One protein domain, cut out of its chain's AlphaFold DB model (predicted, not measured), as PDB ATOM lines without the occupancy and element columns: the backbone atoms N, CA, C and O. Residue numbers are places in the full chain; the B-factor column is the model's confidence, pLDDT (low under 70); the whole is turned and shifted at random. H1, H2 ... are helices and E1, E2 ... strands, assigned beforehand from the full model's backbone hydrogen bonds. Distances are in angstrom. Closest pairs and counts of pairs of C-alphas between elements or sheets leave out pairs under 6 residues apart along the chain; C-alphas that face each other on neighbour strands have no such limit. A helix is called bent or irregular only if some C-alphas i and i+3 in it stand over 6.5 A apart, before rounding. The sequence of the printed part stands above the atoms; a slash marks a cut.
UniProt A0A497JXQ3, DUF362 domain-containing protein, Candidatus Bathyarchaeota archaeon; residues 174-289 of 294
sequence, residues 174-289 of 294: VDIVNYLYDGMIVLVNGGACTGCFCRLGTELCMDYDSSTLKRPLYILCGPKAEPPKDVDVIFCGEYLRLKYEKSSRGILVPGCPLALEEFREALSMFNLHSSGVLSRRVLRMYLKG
ATOM      1  N   VAL A 174     159.203 141.872 229.243       93.25
ATOM      2  CA  VAL A 174     160.160 142.982 229.119       93.25
ATOM      3  C   VAL A 174     161.374 142.726 230.008       93.25
ATOM      4  O   VAL A 174     162.507 142.841 229.549       93.25
ATOM      5  N   ASP A 175     161.129 142.313 231.252       91.94
ATOM      6  CA  ASP A 175     162.183 142.003 232.220       91.94
ATOM      7  C   ASP A 175     163.017 140.802 231.740       91.94
ATOM      8  O   ASP A 175     164.245 140.838 231.782       91.94
ATOM      9  N   ILE A 176     162.360 139.777 231.177       91.06
ATOM     10  CA  ILE A 176     163.037 138.615 230.582       91.06
ATOM     11  C   ILE A 176     163.933 139.021 229.417       91.06
ATOM     12  O   ILE A 176     165.087 138.610 229.386       91.06
ATOM     13  N   VAL A 177     163.443 139.819 228.466       92.12
ATOM     14  CA  VAL A 177     164.256 140.265 227.322       92.12
ATOM     15  C   VAL A 177     165.478 141.044 227.794       92.12
ATOM     16  O   VAL A 177     166.592 140.744 227.368       92.12
ATOM     17  N   ASN A 178     165.294 141.988 228.714       91.94
ATOM     18  CA  ASN A 178     166.397 142.811 229.211       91.94
ATOM     19  C   ASN A 178     167.450 141.965 229.943       91.94
ATOM     20  O   ASN A 178     168.646 142.213 229.793       91.94
ATOM     21  N   TYR A 179     167.014 140.924 230.657       88.56
ATOM     22  CA  TYR A 179     167.903 139.933 231.254       88.56
ATOM     23  C   TYR A 179     168.628 139.073 230.201       88.56
ATOM     24  O   TYR A 179     169.834 138.854 230.299       88.56
ATOM     25  N   LEU A 180     167.924 138.594 229.167       88.31
ATOM     26  CA  LEU A 180     168.485 137.706 228.141       88.31
ATOM     27  C   LEU A 180     169.670 138.321 227.399       88.31
ATOM     28  O   LEU A 180     170.556 137.579 226.970       88.31
ATOM     29  N   TYR A 181     169.674 139.638 227.215       89.94
ATOM     30  CA  TYR A 181     170.678 140.342 226.422       89.94
ATOM     31  C   TYR A 181     171.685 141.145 227.238       89.94
ATOM     32  O   TYR A 181     172.502 141.827 226.626       89.94
ATOM     33  N   ASP A 182     171.650 141.059 228.571       87.38
ATOM     34  CA  ASP A 182     172.579 141.770 229.463       87.38
ATOM     35  C   ASP A 182     172.700 143.268 229.110       87.38
ATOM     36  O   ASP A 182     173.779 143.839 228.990       87.38
ATOM     37  N   GLY A 183     171.557 143.894 228.809       84.69
ATOM     38  CA  GLY A 183     171.487 145.306 228.425       84.69
ATOM     39  C   GLY A 183     171.942 145.657 226.998       84.69
ATOM     40  O   GLY A 183     171.862 146.826 226.627       84.69
ATOM     41  N   MET A 184     172.370 144.697 226.167       92.25
ATOM     42  CA  MET A 184     172.732 144.969 224.762       92.25
ATOM     43  C   MET A 184     171.518 145.153 223.851       92.25
ATOM     44  O   MET A 184     171.571 145.940 222.909       92.25
ATOM     45  N   ILE A 185     170.421 144.455 224.139       95.38
ATOM     46  CA  ILE A 185     169.108 144.711 223.547       95.38
ATOM     47  C   ILE A 185     168.168 145.042 224.697       95.38
ATOM     48  O   ILE A 185     167.961 144.218 225.588       95.38
ATOM     49  N   VAL A 186     167.618 146.254 224.684       95.81
ATOM     50  CA  VAL A 186     166.791 146.779 225.773       95.81
ATOM     51  C   VAL A 186     165.393 147.069 225.255       95.81
ATOM     52  O   VAL A 186     165.189 148.006 224.487       95.81
ATOM     53  N   LEU A 187     164.410 146.293 225.702       96.50
ATOM     54  CA  LEU A 187     163.002 146.574 225.466       96.50
ATOM     55  C   LEU A 187     162.492 147.558 226.525       96.50
ATOM     56  O   LEU A 187     162.547 147.298 227.729       96.50
ATOM     57  N   VAL A 188     161.954 148.688 226.072       95.88
ATOM     58  CA  VAL A 188     161.373 149.732 226.922       95.88
ATOM     59  C   VAL A 188     159.876 149.820 226.653       95.88
ATOM     60  O   VAL A 188     159.449 150.101 225.534       95.88
ATOM     61  N   ASN A 189     159.067 149.615 227.696       95.44
ATOM     62  CA  ASN A 189     157.616 149.780 227.641       95.44
ATOM     63  C   ASN A 189     157.176 151.082 228.331       95.44
ATOM     64  O   ASN A 189     156.951 151.122 229.539       95.44
ATOM     65  N   GLY A 190     156.983 152.139 227.545       94.44
ATOM     66  CA  GLY A 190     156.414 153.427 227.945       94.44
ATOM     67  C   GLY A 190     154.883 153.468 227.899       94.44
ATOM     68  O   GLY A 190     154.301 154.458 227.448       94.44
ATOM     69  N   GLY A 191     154.205 152.394 228.311       93.44
ATOM     70  CA  GLY A 191     152.741 152.335 228.409       93.44
ATOM     71  C   GLY A 191     152.022 151.821 227.158       93.44
ATOM     72  O   GLY A 191     150.866 152.200 226.925       93.44
ATOM     73  N   ALA A 192     152.684 150.980 226.361       94.81
ATOM     74  CA  ALA A 192     152.051 150.200 225.302       94.81
ATOM     75  C   ALA A 192     151.095 149.148 225.885       94.81
ATOM     76  O   ALA A 192     151.273 148.677 227.008       94.81
ATOM     77  N   CYS A 193     150.096 148.736 225.101       94.50
ATOM     78  CA  CYS A 193     149.269 147.585 225.460       94.50
ATOM     79  C   CYS A 193     149.997 146.260 225.178       94.50
ATOM     80  O   CYS A 193     150.954 146.213 224.395       94.50
ATOM     81  N   THR A 194     149.498 145.166 225.759       94.56
ATOM     82  CA  THR A 194     150.021 143.808 225.557       94.56
ATOM     83  C   THR A 194     150.028 143.414 224.082       94.56
ATOM     84  O   THR A 194     150.907 142.689 223.656       94.56
ATOM     85  N   GLY A 195     149.164 143.978 223.234       91.81
ATOM     86  CA  GLY A 195     149.245 143.746 221.787       91.81
ATOM     87  C   GLY A 195     150.596 144.118 221.149       91.81
ATOM     88  O   GLY A 195     150.974 143.498 220.160       91.81
ATOM     89  N   CYS A 196     151.323 145.096 221.705       92.19
ATOM     90  CA  CYS A 196     152.624 145.537 221.190       92.19
ATOM     91  C   CYS A 196     153.794 144.976 222.009       92.19
ATOM     92  O   CYS A 196     154.622 144.255 221.463       92.19
ATOM     93  N   PHE A 197     153.878 145.276 223.312       93.75
ATOM     94  CA  PHE A 197     155.095 144.946 224.071       93.75
ATOM     95  C   PHE A 197     155.266 143.435 224.286       93.75
ATOM     96  O   PHE A 197     156.390 142.943 224.254       93.75
ATOM     97  N   CYS A 198     154.171 142.682 224.457       94.56
ATOM     98  CA  CYS A 198     154.239 141.223 224.573       94.56
ATOM     99  C   CYS A 198     154.665 140.569 223.261       94.56
ATOM    100  O   CYS A 198     155.451 139.623 223.257       94.56
ATOM    101  N   ARG A 199     154.177 141.110 222.143       93.00
ATOM    102  CA  ARG A 199     154.521 140.668 220.793       93.00
ATOM    103  C   ARG A 199     156.009 140.881 220.499       93.00
ATOM    104  O   ARG A 199     156.693 139.922 220.160       93.00
ATOM    105  N   LEU A 200     156.513 142.098 220.720       95.31
ATOM    106  CA  LEU A 200     157.938 142.430 220.588       95.31
ATOM    107  C   LEU A 200     158.796 141.576 221.517       95.31
ATOM    108  O   LEU A 200     159.775 140.979 221.086       95.31
ATOM    109  N   GLY A 201     158.410 141.483 222.790       94.88
ATOM    110  CA  GLY A 201     159.181 140.731 223.769       94.88
ATOM    111  C   GLY A 201     159.235 139.233 223.464       94.88
ATOM    112  O   GLY A 201     160.261 138.597 223.677       94.88
ATOM    113  N   THR A 202     158.154 138.670 222.917       93.31
ATOM    114  CA  THR A 202     158.131 137.270 222.473       93.31
ATOM    115  C   THR A 202     159.047 137.051 221.270       93.31
ATOM    116  O   THR A 202     159.790 136.074 221.263       93.31
ATOM    117  N   GLU A 203     159.046 137.961 220.291       94.31
ATOM    118  CA  GLU A 203     159.973 137.892 219.152       94.31
ATOM    119  C   GLU A 203     161.431 137.975 219.615       94.31
ATOM    120  O   GLU A 203     162.267 137.176 219.210       94.31
ATOM    121  N   LEU A 204     161.732 138.877 220.546       94.50
ATOM    122  CA  LEU A 204     163.076 139.039 221.096       94.50
ATOM    123  C   LEU A 204     163.526 137.860 221.976       94.50
ATOM    124  O   LEU A 204     164.695 137.800 222.337       94.50
ATOM    125  N   CYS A 205     162.661 136.896 222.301       91.88
ATOM    126  CA  CYS A 205     163.089 135.639 222.930       91.88
ATOM    127  C   CYS A 205     163.673 134.624 221.931       91.88
ATOM    128  O   CYS A 205     164.181 133.573 222.346       91.88
ATOM    129  N   MET A 206     163.593 134.907 220.629       91.12
ATOM    130  CA  MET A 206     164.245 134.107 219.595       91.12
ATOM    131  C   MET A 206     165.762 134.325 219.607       91.12
ATOM    132  O   MET A 206     166.272 135.239 220.252       91.12
ATOM    133  N   ASP A 207     166.498 133.439 218.943       87.06
ATOM    134  CA  ASP A 207     167.962 133.418 218.975       87.06
ATOM    135  C   ASP A 207     168.584 134.529 218.115       87.06
ATOM    136  O   ASP A 207     169.032 134.282 216.997       87.06
ATOM    137  N   TYR A 208     168.592 135.760 218.637       91.44
ATOM    138  CA  TYR A 208     169.351 136.876 218.078       91.44
ATOM    139  C   TYR A 208     170.755 136.945 218.686       91.44
ATOM    140  O   TYR A 208     170.929 136.906 219.909       91.44
ATOM    141  N   ASP A 209     171.769 137.101 217.836       89.50
ATOM    142  CA  ASP A 209     173.150 137.282 218.280       89.50
ATOM    143  C   ASP A 209     173.458 138.756 218.568       89.50
ATOM    144  O   ASP A 209     173.808 139.527 217.681       89.50
ATOM    145  N   SER A 210     173.358 139.144 219.839       89.69
ATOM    146  CA  SER A 210     173.673 140.503 220.285       89.69
ATOM    147  C   SER A 210     175.170 140.841 220.279       89.69
ATOM    148  O   SER A 210     175.512 141.992 220.538       89.69
ATOM    149  N   SER A 211     176.073 139.883 220.022       87.62
ATOM    150  CA  SER A 211     177.523 140.144 219.993       87.62
ATOM    151  C   SER A 211     177.966 140.969 218.780       87.62
ATOM    152  O   SER A 211     179.048 141.553 218.786       87.62
ATOM    153  N   THR A 212     177.109 141.069 217.759       86.25
ATOM    154  CA  THR A 212     177.329 141.898 216.568       86.25
ATOM    155  C   THR A 212     177.104 143.391 216.831       86.25
ATOM    156  O   THR A 212     177.554 144.235 216.049       86.25
ATOM    157  N   LEU A 213     176.438 143.741 217.937       91.38
ATOM    158  CA  LEU A 213     176.123 145.119 218.296       91.38
ATOM    159  C   LEU A 213     177.339 145.831 218.898       91.38
ATOM    160  O   LEU A 213     177.943 145.374 219.865       91.38
ATOM    161  N   LYS A 214     177.661 147.014 218.362       89.56
ATOM    162  CA  LYS A 214     178.751 147.873 218.869       89.56
ATOM    163  C   LYS A 214     178.337 148.744 220.056       89.56
ATOM    164  O   LYS A 214     179.195 149.236 220.783       89.56
ATOM    165  N   ARG A 215     177.037 148.985 220.212       91.56
ATOM    166  CA  ARG A 215     176.423 149.754 221.298       91.56
ATOM    167  C   ARG A 215     175.048 149.155 221.618       91.56
ATOM    168  O   ARG A 215     174.516 148.434 220.774       91.56
ATOM    169  N   PRO A 216     174.462 149.448 222.789       93.88
ATOM    170  CA  PRO A 216     173.122 148.982 223.120       93.88
ATOM    171  C   PRO A 216     172.067 149.429 222.100       93.88
ATOM    172  O   PRO A 216     172.017 150.606 221.727       93.88
ATOM    173  N   LEU A 217     171.202 148.494 221.707       96.62
ATOM    174  CA  LEU A 217     170.029 148.735 220.877       96.62
ATOM    175  C   LEU A 217     168.783 148.832 221.759       96.62
ATOM    176  O   LEU A 217     168.376 147.866 222.408       96.62
ATOM    177  N   TYR A 218     168.153 149.998 221.756       97.19
ATOM    178  CA  TYR A 218     166.938 150.274 222.506       97.19
ATOM    179  C   TYR A 218     165.707 150.110 221.620       97.19
ATOM    180  O   TYR A 218     165.562 150.765 220.592       97.19
ATOM    181  N   ILE A 219     164.784 149.258 222.042       97.38
ATOM    182  CA  ILE A 219     163.537 148.964 221.345       97.38
ATOM    183  C   ILE A 219     162.415 149.571 222.173       97.38
ATOM    184  O   ILE A 219     162.081 149.094 223.258       97.38
ATOM    185  N   LEU A 220     161.867 150.681 221.694       95.81
ATOM    186  CA  LEU A 220     160.904 151.485 222.433       95.81
ATOM    187  C   LEU A 220     159.496 151.195 221.956       95.81
ATOM    188  O   LEU A 220     159.198 151.316 220.775       95.81
ATOM    189  N   CYS A 221     158.599 150.911 222.891       95.44
ATOM    190  CA  CYS A 221     157.173 150.825 222.628       95.44
ATOM    191  C   CYS A 221     156.398 151.583 223.710       95.44
ATOM    192  O   CYS A 221     156.793 151.649 224.867       95.44
ATOM    193  N   GLY A 222     155.266 152.157 223.339       93.44
ATOM    194  CA  GLY A 222     154.400 152.978 224.179       93.44
ATOM    195  C   GLY A 222     154.606 154.491 224.010       93.44
ATOM    196  O   GLY A 222     155.699 154.947 223.684       93.44
ATOM    197  N   PRO A 223     153.556 155.295 224.258       90.75
ATOM    198  CA  PRO A 223     153.564 156.740 224.008       90.75
ATOM    199  C   PRO A 223     154.501 157.533 224.932       90.75
ATOM    200  O   PRO A 223     154.884 158.650 224.598       90.75
ATOM    201  N   LYS A 224     154.863 156.981 226.097       92.00
ATOM    202  CA  LYS A 224     155.754 157.620 227.079       92.00
ATOM    203  C   LYS A 224     157.201 157.126 226.979       92.00
ATOM    204  O   LYS A 224     157.999 157.430 227.856       92.00
ATOM    205  N   ALA A 225     157.529 156.307 225.977       89.38
ATOM    206  CA  ALA A 225     158.868 155.752 225.835       89.38
ATOM    207  C   ALA A 225     159.826 156.814 225.282       89.38
ATOM    208  O   ALA A 225     159.529 157.460 224.273       89.38
ATOM    209  N   GLU A 226     160.979 156.979 225.929       89.19
ATOM    210  CA  GLU A 226     162.010 157.932 225.515       89.19
ATOM    211  C   GLU A 226     163.387 157.268 225.487       89.19
ATOM    212  O   GLU A 226     163.724 156.526 226.412       89.19
ATOM    213  N   PRO A 227     164.182 157.488 224.425       87.31
ATOM    214  CA  PRO A 227     165.466 156.818 224.300       87.31
ATOM    215  C   PRO A 227     166.544 157.548 225.112       87.31
ATOM    216  O   PRO A 227     166.596 158.787 225.077       87.31
ATOM    217  N   PRO A 228     167.472 156.820 225.760       89.38
ATOM    218  CA  PRO A 228     168.694 157.408 226.300       89.38
ATOM    219  C   PRO A 228     169.511 158.130 225.228       89.38
ATOM    220  O   PRO A 228     169.335 157.906 224.028       89.38
ATOM    221  N   LYS A 229     170.408 159.025 225.651       85.19
ATOM    222  CA  LYS A 229     171.360 159.670 224.734       85.19
ATOM    223  C   LYS A 229     172.351 158.627 224.194       85.19
ATOM    224  O   LYS A 229     172.700 157.695 224.907       85.19
ATOM    225  N   ASP A 230     172.768 158.802 222.940       84.06
ATOM    226  CA  ASP A 230     173.872 158.069 222.296       84.06
ATOM    227  C   ASP A 230     173.719 156.541 222.134       84.06
ATOM    228  O   ASP A 230     174.707 155.821 221.984       84.06
ATOM    229  N   VAL A 231     172.482 156.043 222.075       90.19
ATOM    230  CA  VAL A 231     172.164 154.629 221.795       90.19
ATOM    231  C   VAL A 231     171.552 154.453 220.407       90.19
ATOM    232  O   VAL A 231     170.986 155.399 219.855       90.19
ATOM    233  N   ASP A 232     171.632 153.235 219.870       95.06
ATOM    234  CA  ASP A 232     170.858 152.865 218.684       95.06
ATOM    235  C   ASP A 232     169.404 152.613 219.099       95.06
ATOM    236  O   ASP A 232     169.148 152.106 220.194       95.06
ATOM    237  N   VAL A 233     168.437 152.995 218.259       96.19
ATOM    238  CA  VAL A 233     167.016 152.945 218.633       96.19
ATOM    239  C   VAL A 233     166.136 152.411 217.508       96.19
ATOM    240  O   VAL A 233     166.225 152.865 216.366       96.19
ATOM    241  N   ILE A 234     165.214 151.518 217.870       96.88
ATOM    242  CA  ILE A 234     164.024 151.183 217.084       96.88
ATOM    243  C   ILE A 234     162.792 151.693 217.838       96.88
ATOM    244  O   ILE A 234     162.550 151.331 218.991       96.88
ATOM    245  N   PHE A 235     161.999 152.537 217.186       95.94
ATOM    246  CA  PHE A 235     160.722 153.031 217.691       95.94
ATOM    247  C   PHE A 235     159.602 152.144 217.155       95.94
ATOM    248  O   PHE A 235     159.397 152.075 215.951       95.94
ATOM    249  N   CYS A 236     158.860 151.479 218.030       95.94
ATOM    250  CA  CYS A 236     157.821 150.531 217.654       95.94
ATOM    251  C   CYS A 236     156.422 151.059 217.996       95.94
ATOM    252  O   CYS A 236     156.130 151.360 219.155       95.94
ATOM    253  N   GLY A 237     155.533 151.064 217.003       93.50
ATOM    254  CA  GLY A 237     154.097 151.295 217.136       93.50
ATOM    255  C   GLY A 237     153.606 152.665 216.657       93.50
ATOM    256  O   GLY A 237     154.309 153.673 216.719       93.50
ATOM    257  N   GLU A 238     152.342 152.703 216.224       92.38
ATOM    258  CA  GLU A 238     151.729 153.873 215.570       92.38
ATOM    259  C   GLU A 238     151.755 155.151 216.424       92.38
ATOM    260  O   GLU A 238     151.933 156.256 215.921       92.38
ATOM    261  N   TYR A 239     151.644 155.014 217.744       89.75
ATOM    262  CA  TYR A 239     151.657 156.139 218.686       89.75
ATOM    263  C   TYR A 239     152.991 156.909 218.709       89.75
ATOM    264  O   TYR A 239     153.012 158.059 219.139       89.75
ATOM    265  N   LEU A 240     154.097 156.306 218.256       89.62
ATOM    266  CA  LEU A 240     155.405 156.967 218.166       89.62
ATOM    267  C   LEU A 240     155.627 157.679 216.831       89.62
ATOM    268  O   LEU A 240     156.560 158.478 216.721       89.62
ATOM    269  N   ARG A 241     154.765 157.435 215.838       90.06
ATOM    270  CA  ARG A 241     154.932 157.940 214.477       90.06
ATOM    271  C   ARG A 241     155.063 159.455 214.433       90.06
ATOM    272  O   ARG A 241     156.069 159.963 213.955       90.06
ATOM    273  N   LEU A 242     154.117 160.176 215.031       88.19
ATOM    274  CA  LEU A 242     154.137 161.645 215.046       88.19
ATOM    275  C   LEU A 242     155.403 162.224 215.698       88.19
ATOM    276  O   LEU A 242     155.833 163.313 215.329       88.19
ATOM    277  N   LYS A 243     156.005 161.505 216.658       88.44
ATOM    278  CA  LYS A 243     157.205 161.954 217.376       88.44
ATOM    279  C   LYS A 243     158.494 161.647 216.608       88.44
ATOM    280  O   LYS A 243     159.434 162.433 216.692       88.44
ATOM    281  N   TYR A 244     158.553 160.530 215.878       90.31
ATOM    282  CA  TYR A 244     159.817 159.993 215.363       90.31
ATOM    283  C   TYR A 244     159.865 159.696 213.857       90.31
ATOM    284  O   TYR A 244     160.942 159.383 213.367       90.31
ATOM    285  N   GLU A 245     158.784 159.862 213.091       88.50
ATOM    286  CA  GLU A 245     158.775 159.598 211.634       88.50
ATOM    287  C   GLU A 245     159.794 160.449 210.858       88.50
ATOM    288  O   GLU A 245     160.370 159.991 209.879       88.50
ATOM    289  N   LYS A 246     160.062 161.677 211.320       86.06
ATOM    290  CA  LYS A 246     161.056 162.589 210.721       86.06
ATOM    291  C   LYS A 246     162.387 162.617 211.475       86.06
ATOM    292  O   LYS A 246     163.231 163.471 211.212       86.06
ATOM    293  N   SER A 247     162.551 161.747 212.466       82.56
ATOM    294  CA  SER A 247     163.744 161.709 213.303       82.56
ATOM    295  C   SER A 247     164.858 160.941 212.599       82.56
ATOM    296  O   SER A 247     164.648 159.825 212.145       82.56
ATOM    297  N   SER A 248     166.073 161.487 212.592       82.56
ATOM    298  CA  SER A 248     167.277 160.759 212.163       82.56
ATOM    299  C   SER A 248     167.855 159.844 213.253       82.56
ATOM    300  O   SER A 248     168.872 159.193 213.039       82.56
ATOM    301  N   ARG A 249     167.237 159.806 214.443       84.31
ATOM    302  CA  ARG A 249     167.779 159.146 215.645       84.31
ATOM    303  C   ARG A 249     167.630 157.620 215.662       84.31
ATOM    304  O   ARG A 249     168.188 156.976 216.543       84.31
ATOM    305  N   GLY A 250     166.847 157.036 214.764       91.50
ATOM    306  CA  GLY A 250     166.580 155.600 214.779       91.50
ATOM    307  C   GLY A 250     165.598 155.178 213.698       91.50
ATOM    308  O   GLY A 250     165.195 155.991 212.869       91.50
ATOM    309  N   ILE A 251     165.205 153.909 213.728       95.06
ATOM    310  CA  ILE A 251     164.273 153.320 212.760       95.06
ATOM    311  C   ILE A 251     162.875 153.283 213.378       95.06
ATOM    312  O   ILE A 251     162.697 152.772 214.482       95.06
ATOM    313  N   LEU A 252     161.876 153.829 212.685       94.94
ATOM    314  CA  LEU A 252     160.472 153.727 213.084       94.94
ATOM    315  C   LEU A 252     159.828 152.507 212.416       94.94
ATOM    316  O   LEU A 252     159.825 152.405 211.195       94.94
ATOM    317  N   VAL A 253     159.221 151.643 213.223       95.75
ATOM    318  CA  VAL A 253     158.361 150.532 212.804       95.75
ATOM    319  C   VAL A 253     156.928 150.857 213.248       95.75
ATOM    320  O   VAL A 253     156.617 150.715 214.438       95.75
ATOM    321  N   PRO A 254     156.062 151.368 212.354       92.69
ATOM    322  CA  PRO A 254     154.694 151.762 212.695       92.69
ATOM    323  C   PRO A 254     153.762 150.549 212.928       92.69
ATOM    324  O   PRO A 254     154.189 149.397 212.929       92.69
ATOM    325  N   GLY A 255     152.473 150.804 213.188       91.88
ATOM    326  CA  GLY A 255     151.444 149.758 213.287       91.88
ATOM    327  C   GLY A 255     150.816 149.547 214.672       91.88
ATOM    328  O   GLY A 255     151.355 149.929 215.716       91.88
ATOM    329  N   CYS A 256     149.620 148.943 214.685       89.88
ATOM    330  CA  CYS A 256     148.842 148.649 215.894       89.88
ATOM    331  C   CYS A 256     147.917 147.419 215.707       89.88
ATOM    332  O   CYS A 256     146.804 147.562 215.198       89.88
ATOM    333  N   PRO A 257     148.324 146.214 216.155       85.50
ATOM    334  CA  PRO A 257     149.688 145.865 216.559       85.50
ATOM    335  C   PRO A 257     150.648 145.926 215.356       85.50
ATOM    336  O   PRO A 257     150.216 145.805 214.215       85.50
ATOM    337  N   LEU A 258     151.939 146.132 215.612       89.56
ATOM    338  CA  LEU A 258     152.968 146.147 214.563       89.56
ATOM    339  C   LEU A 258     153.141 144.772 213.889       89.56
ATOM    340  O   LEU A 258     153.009 143.735 214.547       89.56
ATOM    341  N   ALA A 259     153.478 144.760 212.600       91.00
ATOM    342  CA  ALA A 259     153.841 143.540 211.882       91.00
ATOM    343  C   ALA A 259     155.228 143.049 212.333       91.00
ATOM    344  O   ALA A 259     156.155 143.844 212.487       91.00
ATOM    345  N   LEU A 260     155.381 141.741 212.583       92.00
ATOM    346  CA  LEU A 260     156.670 141.209 213.052       92.00
ATOM    347  C   LEU A 260     157.705 141.183 211.928       92.00
ATOM    348  O   LEU A 260     158.896 141.260 212.196       92.00
ATOM    349  N   GLU A 261     157.250 141.096 210.685       93.19
ATOM    350  CA  GLU A 261     158.065 141.136 209.478       93.19
ATOM    351  C   GLU A 261     158.827 142.466 209.394       93.19
ATOM    352  O   GLU A 261     160.053 142.456 209.383       93.19
ATOM    353  N   GLU A 262     158.124 143.599 209.489       94.94
ATOM    354  CA  GLU A 262     158.734 144.940 209.494       94.94
ATOM    355  C   GLU A 262     159.694 145.135 210.679       94.94
ATOM    356  O   GLU A 262     160.752 145.754 210.565       94.94
ATOM    357  N   PHE A 263     159.357 144.569 211.841       96.19
ATOM    358  CA  PHE A 263     160.238 144.618 213.003       96.19
ATOM    359  C   PHE A 263     161.522 143.801 212.800       96.19
ATOM    360  O   PHE A 263     162.607 144.264 213.154       96.19
ATOM    361  N   ARG A 264     161.434 142.612 212.195       96.00
ATOM    362  CA  ARG A 264     162.605 141.795 211.835       96.00
ATOM    363  C   ARG A 264     163.470 142.479 210.779       96.00
ATOM    364  O   ARG A 264     164.693 142.414 210.878       96.00
ATOM    365  N   GLU A 265     162.860 143.159 209.810       96.06
ATOM    366  CA  GLU A 265     163.578 143.976 208.828       96.06
ATOM    367  C   GLU A 265     164.367 145.093 209.522       96.06
ATOM    368  O   GLU A 265     165.569 145.224 209.291       96.06
ATOM    369  N   ALA A 266     163.752 145.813 210.463       96.25
ATOM    370  CA  ALA A 266     164.441 146.827 211.259       96.25
ATOM    371  C   ALA A 266     165.603 146.252 212.089       96.25
ATOM    372  O   ALA A 266     166.675 146.852 212.141       96.25
ATOM    373  N   LEU A 267     165.436 145.073 212.702       96.31
ATOM    374  CA  LEU A 267     166.517 144.382 213.419       96.31
ATOM    375  C   LEU A 267     167.676 143.997 212.483       96.31
ATOM    376  O   LEU A 267     168.844 144.138 212.851       96.31
ATOM    377  N   SER A 268     167.373 143.577 211.252       95.06
ATOM    378  CA  SER A 268     168.390 143.180 210.271       95.06
ATOM    379  C   SER A 268     169.315 144.333 209.865       95.06
ATOM    380  O   SER A 268     170.495 144.107 209.606       95.06
ATOM    381  N   MET A 269     168.832 145.581 209.922       94.12
ATOM    382  CA  MET A 269     169.652 146.781 209.696       94.12
ATOM    383  C   MET A 269     170.748 146.968 210.760       94.12
ATOM    384  O   MET A 269     171.709 147.699 210.527       94.12
ATOM    385  N   PHE A 270     170.640 146.275 211.899       93.88
ATOM    386  CA  PHE A 270     171.662 146.205 212.946       93.88
ATOM    387  C   PHE A 270     172.447 144.881 212.935       93.88
ATOM    388  O   PHE A 270     173.134 144.573 213.906       93.88
ATOM    389  N   ASN A 271     172.379 144.097 211.850       92.25
ATOM    390  CA  ASN A 271     172.964 142.750 211.728       92.25
ATOM    391  C   ASN A 271     172.423 141.740 212.758       92.25
ATOM    392  O   ASN A 271     173.116 140.796 213.143       92.25
ATOM    393  N   LEU A 272     171.184 141.935 213.218       93.12
ATOM    394  CA  LEU A 272     170.494 140.988 214.085       93.12
ATOM    395  C   LEU A 272     169.614 140.074 213.234       93.12
ATOM    396  O   LEU A 272     168.558 140.471 212.744       93.12
ATOM    397  N   HIS A 273     170.046 138.823 213.093       89.56
ATOM    398  CA  HIS A 273     169.300 137.772 212.407       89.56
ATOM    399  C   HIS A 273     168.917 136.677 213.398       89.56
ATOM    400  O   HIS A 273     169.689 136.358 214.300       89.56
ATOM    401  N   SER A 274     167.729 136.104 213.217       84.19
ATOM    402  CA  SER A 274     167.215 135.017 214.048       84.19
ATOM    403  C   SER A 274     167.026 133.760 213.210       84.19
ATOM    404  O   SER A 274     166.553 133.817 212.076       84.19
ATOM    405  N   SER A 275     167.360 132.611 213.798       76.25
ATOM    406  CA  SER A 275     167.085 131.290 213.218       76.25
ATOM    407  C   SER A 275     165.611 130.871 213.342       76.25
ATOM    408  O   SER A 275     165.240 129.790 212.890       76.25
ATOM    409  N   GLY A 276     164.772 131.693 213.987       79.19
ATOM    410  CA  GLY A 276     163.377 131.371 214.302       79.19
ATOM    411  C   GLY A 276     163.217 130.343 215.428       79.19
ATOM    412  O   GLY A 276     162.103 129.909 215.716       79.19
ATOM    413  N   VAL A 277     164.319 129.944 216.069       82.69
ATOM    414  CA  VAL A 277     164.332 129.037 217.219       82.69
ATOM    415  C   VAL A 277     164.462 129.852 218.505       82.69
ATOM    416  O   VAL A 277     165.113 130.897 218.529       82.69
ATOM    417  N   LEU A 278     163.849 129.371 219.591       82.25
ATOM    418  CA  LEU A 278     164.019 129.957 220.923       82.25
ATOM    419  C   LEU A 278     165.500 130.015 221.301       82.25
ATOM    420  O   LEU A 278     166.227 129.031 221.137       82.25
ATOM    421  N   SER A 279     165.925 131.146 221.868       81.75
ATOM    422  CA  SER A 279     167.322 131.330 222.244       81.75
ATOM    423  C   SER A 279     167.796 130.230 223.192       81.75
ATOM    424  O   SER A 279     167.113 129.852 224.153       81.75
ATOM    425  N   ARG A 280     169.039 129.770 222.997       81.75
ATOM    426  CA  ARG A 280     169.703 128.863 223.949       81.75
ATOM    427  C   ARG A 280     169.726 129.445 225.364       81.75
ATOM    428  O   ARG A 280     169.758 128.677 226.322       81.75
ATOM    429  N   ARG A 281     169.711 130.777 225.508       81.00
ATOM    430  CA  ARG A 281     169.630 131.466 226.805       81.00
ATOM    431  C   ARG A 281     168.295 131.165 227.495       81.00
ATOM    432  O   ARG A 281     168.310 130.690 228.628       81.00
ATOM    433  N   VAL A 282     167.177 131.279 226.771       80.94
ATOM    434  CA  VAL A 282     165.832 130.897 227.246       80.94
ATOM    435  C   VAL A 282     165.772 129.404 227.581       80.94
ATOM    436  O   VAL A 282     165.328 129.027 228.663       80.94
ATOM    437  N   LEU A 283     166.282 128.536 226.699       80.12
ATOM    438  CA  LEU A 283     166.310 127.084 226.937       80.12
ATOM    439  C   LEU A 283     167.129 126.708 228.184       80.12
ATOM    440  O   LEU A 283     166.725 125.838 228.950       80.12
ATOM    441  N   ARG A 284     168.251 127.388 228.453       77.38
ATOM    442  CA  ARG A 284     169.025 127.179 229.689       77.38
ATOM    443  C   ARG A 284     168.250 127.573 230.942       77.38
ATOM    444  O   ARG A 284     168.441 126.930 231.970       77.38
ATOM    445  N   MET A 285     167.382 128.582 230.873       77.38
ATOM    446  CA  MET A 285     166.548 128.991 232.009       77.38
ATOM    447  C   MET A 285     165.498 127.925 232.357       77.38
ATOM    448  O   MET A 285     165.175 127.764 233.531       77.38
ATOM    449  N   TYR A 286     165.027 127.138 231.378       70.25
ATOM    450  CA  TYR A 286     164.224 125.934 231.646       70.25
ATOM    451  C   TYR A 286     165.018 124.859 232.406       70.25
ATOM    452  O   TYR A 286     164.447 124.158 233.237       70.25
ATOM    453  N   LEU A 287     166.321 124.723 232.133       65.19
ATOM    454  CA  LEU A 287     167.165 123.654 232.682       65.19
ATOM    455  C   LEU A 287     167.799 123.990 234.042       65.19
ATOM    456  O   LEU A 287     168.063 123.079 234.820       65.19
ATOM    457  N   LYS A 288     168.091 125.268 234.324       57.72
ATOM    458  CA  LYS A 288     168.909 125.686 235.483       57.72
ATOM    459  C   LYS A 288     168.139 126.330 236.650       57.72
ATOM    460  O   LYS A 288     168.765 126.623 237.665       57.72
ATOM    461  N   GLY A 289     166.819 126.521 236.558       56.00
ATOM    462  CA  GLY A 289     166.041 127.229 237.594       56.00
ATOM    463  C   GLY A 289     166.233 128.758 237.555       56.00
ATOM    464  O   GLY A 289     166.928 129.253 236.667       56.00
TER     465      GLY A 289
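AT A GLANCE: This is residues 174 to 289 of the 294 residues of the protein "DUF362 domain-containing protein" of Candidatus Bathyarchaeota archaeon (UniProt A0A497JXQ3). A twisted wall of four parallel strands, E1, E3, E4 and E5, has helices H2 and H4 over one face and H3 over the other, while H1 packs at its E1 edge. Toward one end of the long axis, away from H3, strands E2 and E6 form a small separate ribbon, followed by H5, the named element farthest from the mean of the C-alphas. The printed part has 116 residues, with five named helices and six named strands in the order H1 E1 H2 E2 E3 E4 H3 E5 H4 E6 H5, and its class is mixed, helices and strands. The larger sheet runs E1 E3 E4 E5, and the two-stranded sheet E2 E6 is antiparallel. The whole is compact, with a radius of gyration of the C-alphas of 13.5 A and spans of 44 by 29 by 23 A.

HOW THE PARTS SIT: H1, residues 174 to 180, only grazes the sheet that holds E1, residues 185 to 189; their closest C-alphas, of Asn 178 and Val 186, are 5.3 A apart. H2, residues 194 to 203, touches H1 at a shallow tilt of 9 degrees, the same way, with the C-alphas of Val 174 and Gly 201 closest at 5.9 A. E3, residues 217 to 221, is the parallel neighbour of E1, with N 188 and O 219 within hydrogen-bond range at 2.8 A. H2 is on this sheet at a height of 9.3 A, over E3 and only just over E1, on which 3 of its C-alphas fall. E4, residues 232 to 236, is parallel to E3, with N 234 and O 218 2.8 A apart. H3, residues 238 to 244, leads to E5, residues 251 to 253, parallel to E4 with N 253 and O 235 2.8 A apart. E4, H3 and E5 form a strand-helix-strand unit, two parallel neighbour strands with a helix between, and its crossover is right-handed. H4, residues 260 to 268, is over E4 and E5 at a height of 9.5 A, on the same face as H2; H3 is on the opposite face at a height of 7.6 A, three layers with helices on both faces of the sheet. E6, residues 274 to 278, is the antiparallel neighbour of E2, residues 206 to 208, at 137 degrees, with N 207 and O 277 2.9 A apart. H5, residues 280 to 288, is not on the larger sheet and is close to but not clearly touching H1, with the C-alphas of Leu 180 and Arg 281 closest at 6.5 A. Every O i to N i+4 pair is within hydrogen-bond range in H1, H4 and H5; H2 has 5 of 6, and H3 has 1 of 3 beside 3 of 4 O i to N i+3 pairs.

IN THESE COORDINATES: H1 begins at C-alpha 174, at (160.160, 142.982, 229.119), and is 9.9 A long. E1, E3 and E4 measure 13.2, 13.1 and 13.3 A, and E5 is 6.5 A. H2 is 13.2 A long, H3 10.1 A and H4 12.2 A, with C-alpha 260 at (156.670, 141.209, 213.052). H3 is irregular: C-alphas 239 and 242 are 7.1 A apart. E2 is 6.0 A and E6 9.1 A long. H5, 12.0 A long, ends at C-alpha 288, at (168.909, 125.686, 235.483).

THE WHOLE: The two C-alphas farthest apart, of Lys 246 and Lys 288, are 45.1 A apart. The printed part has no cut, and no link between named elements is long. The mean pLDDT of the printed part is 89.8, and residues 287 to 289 are under 70.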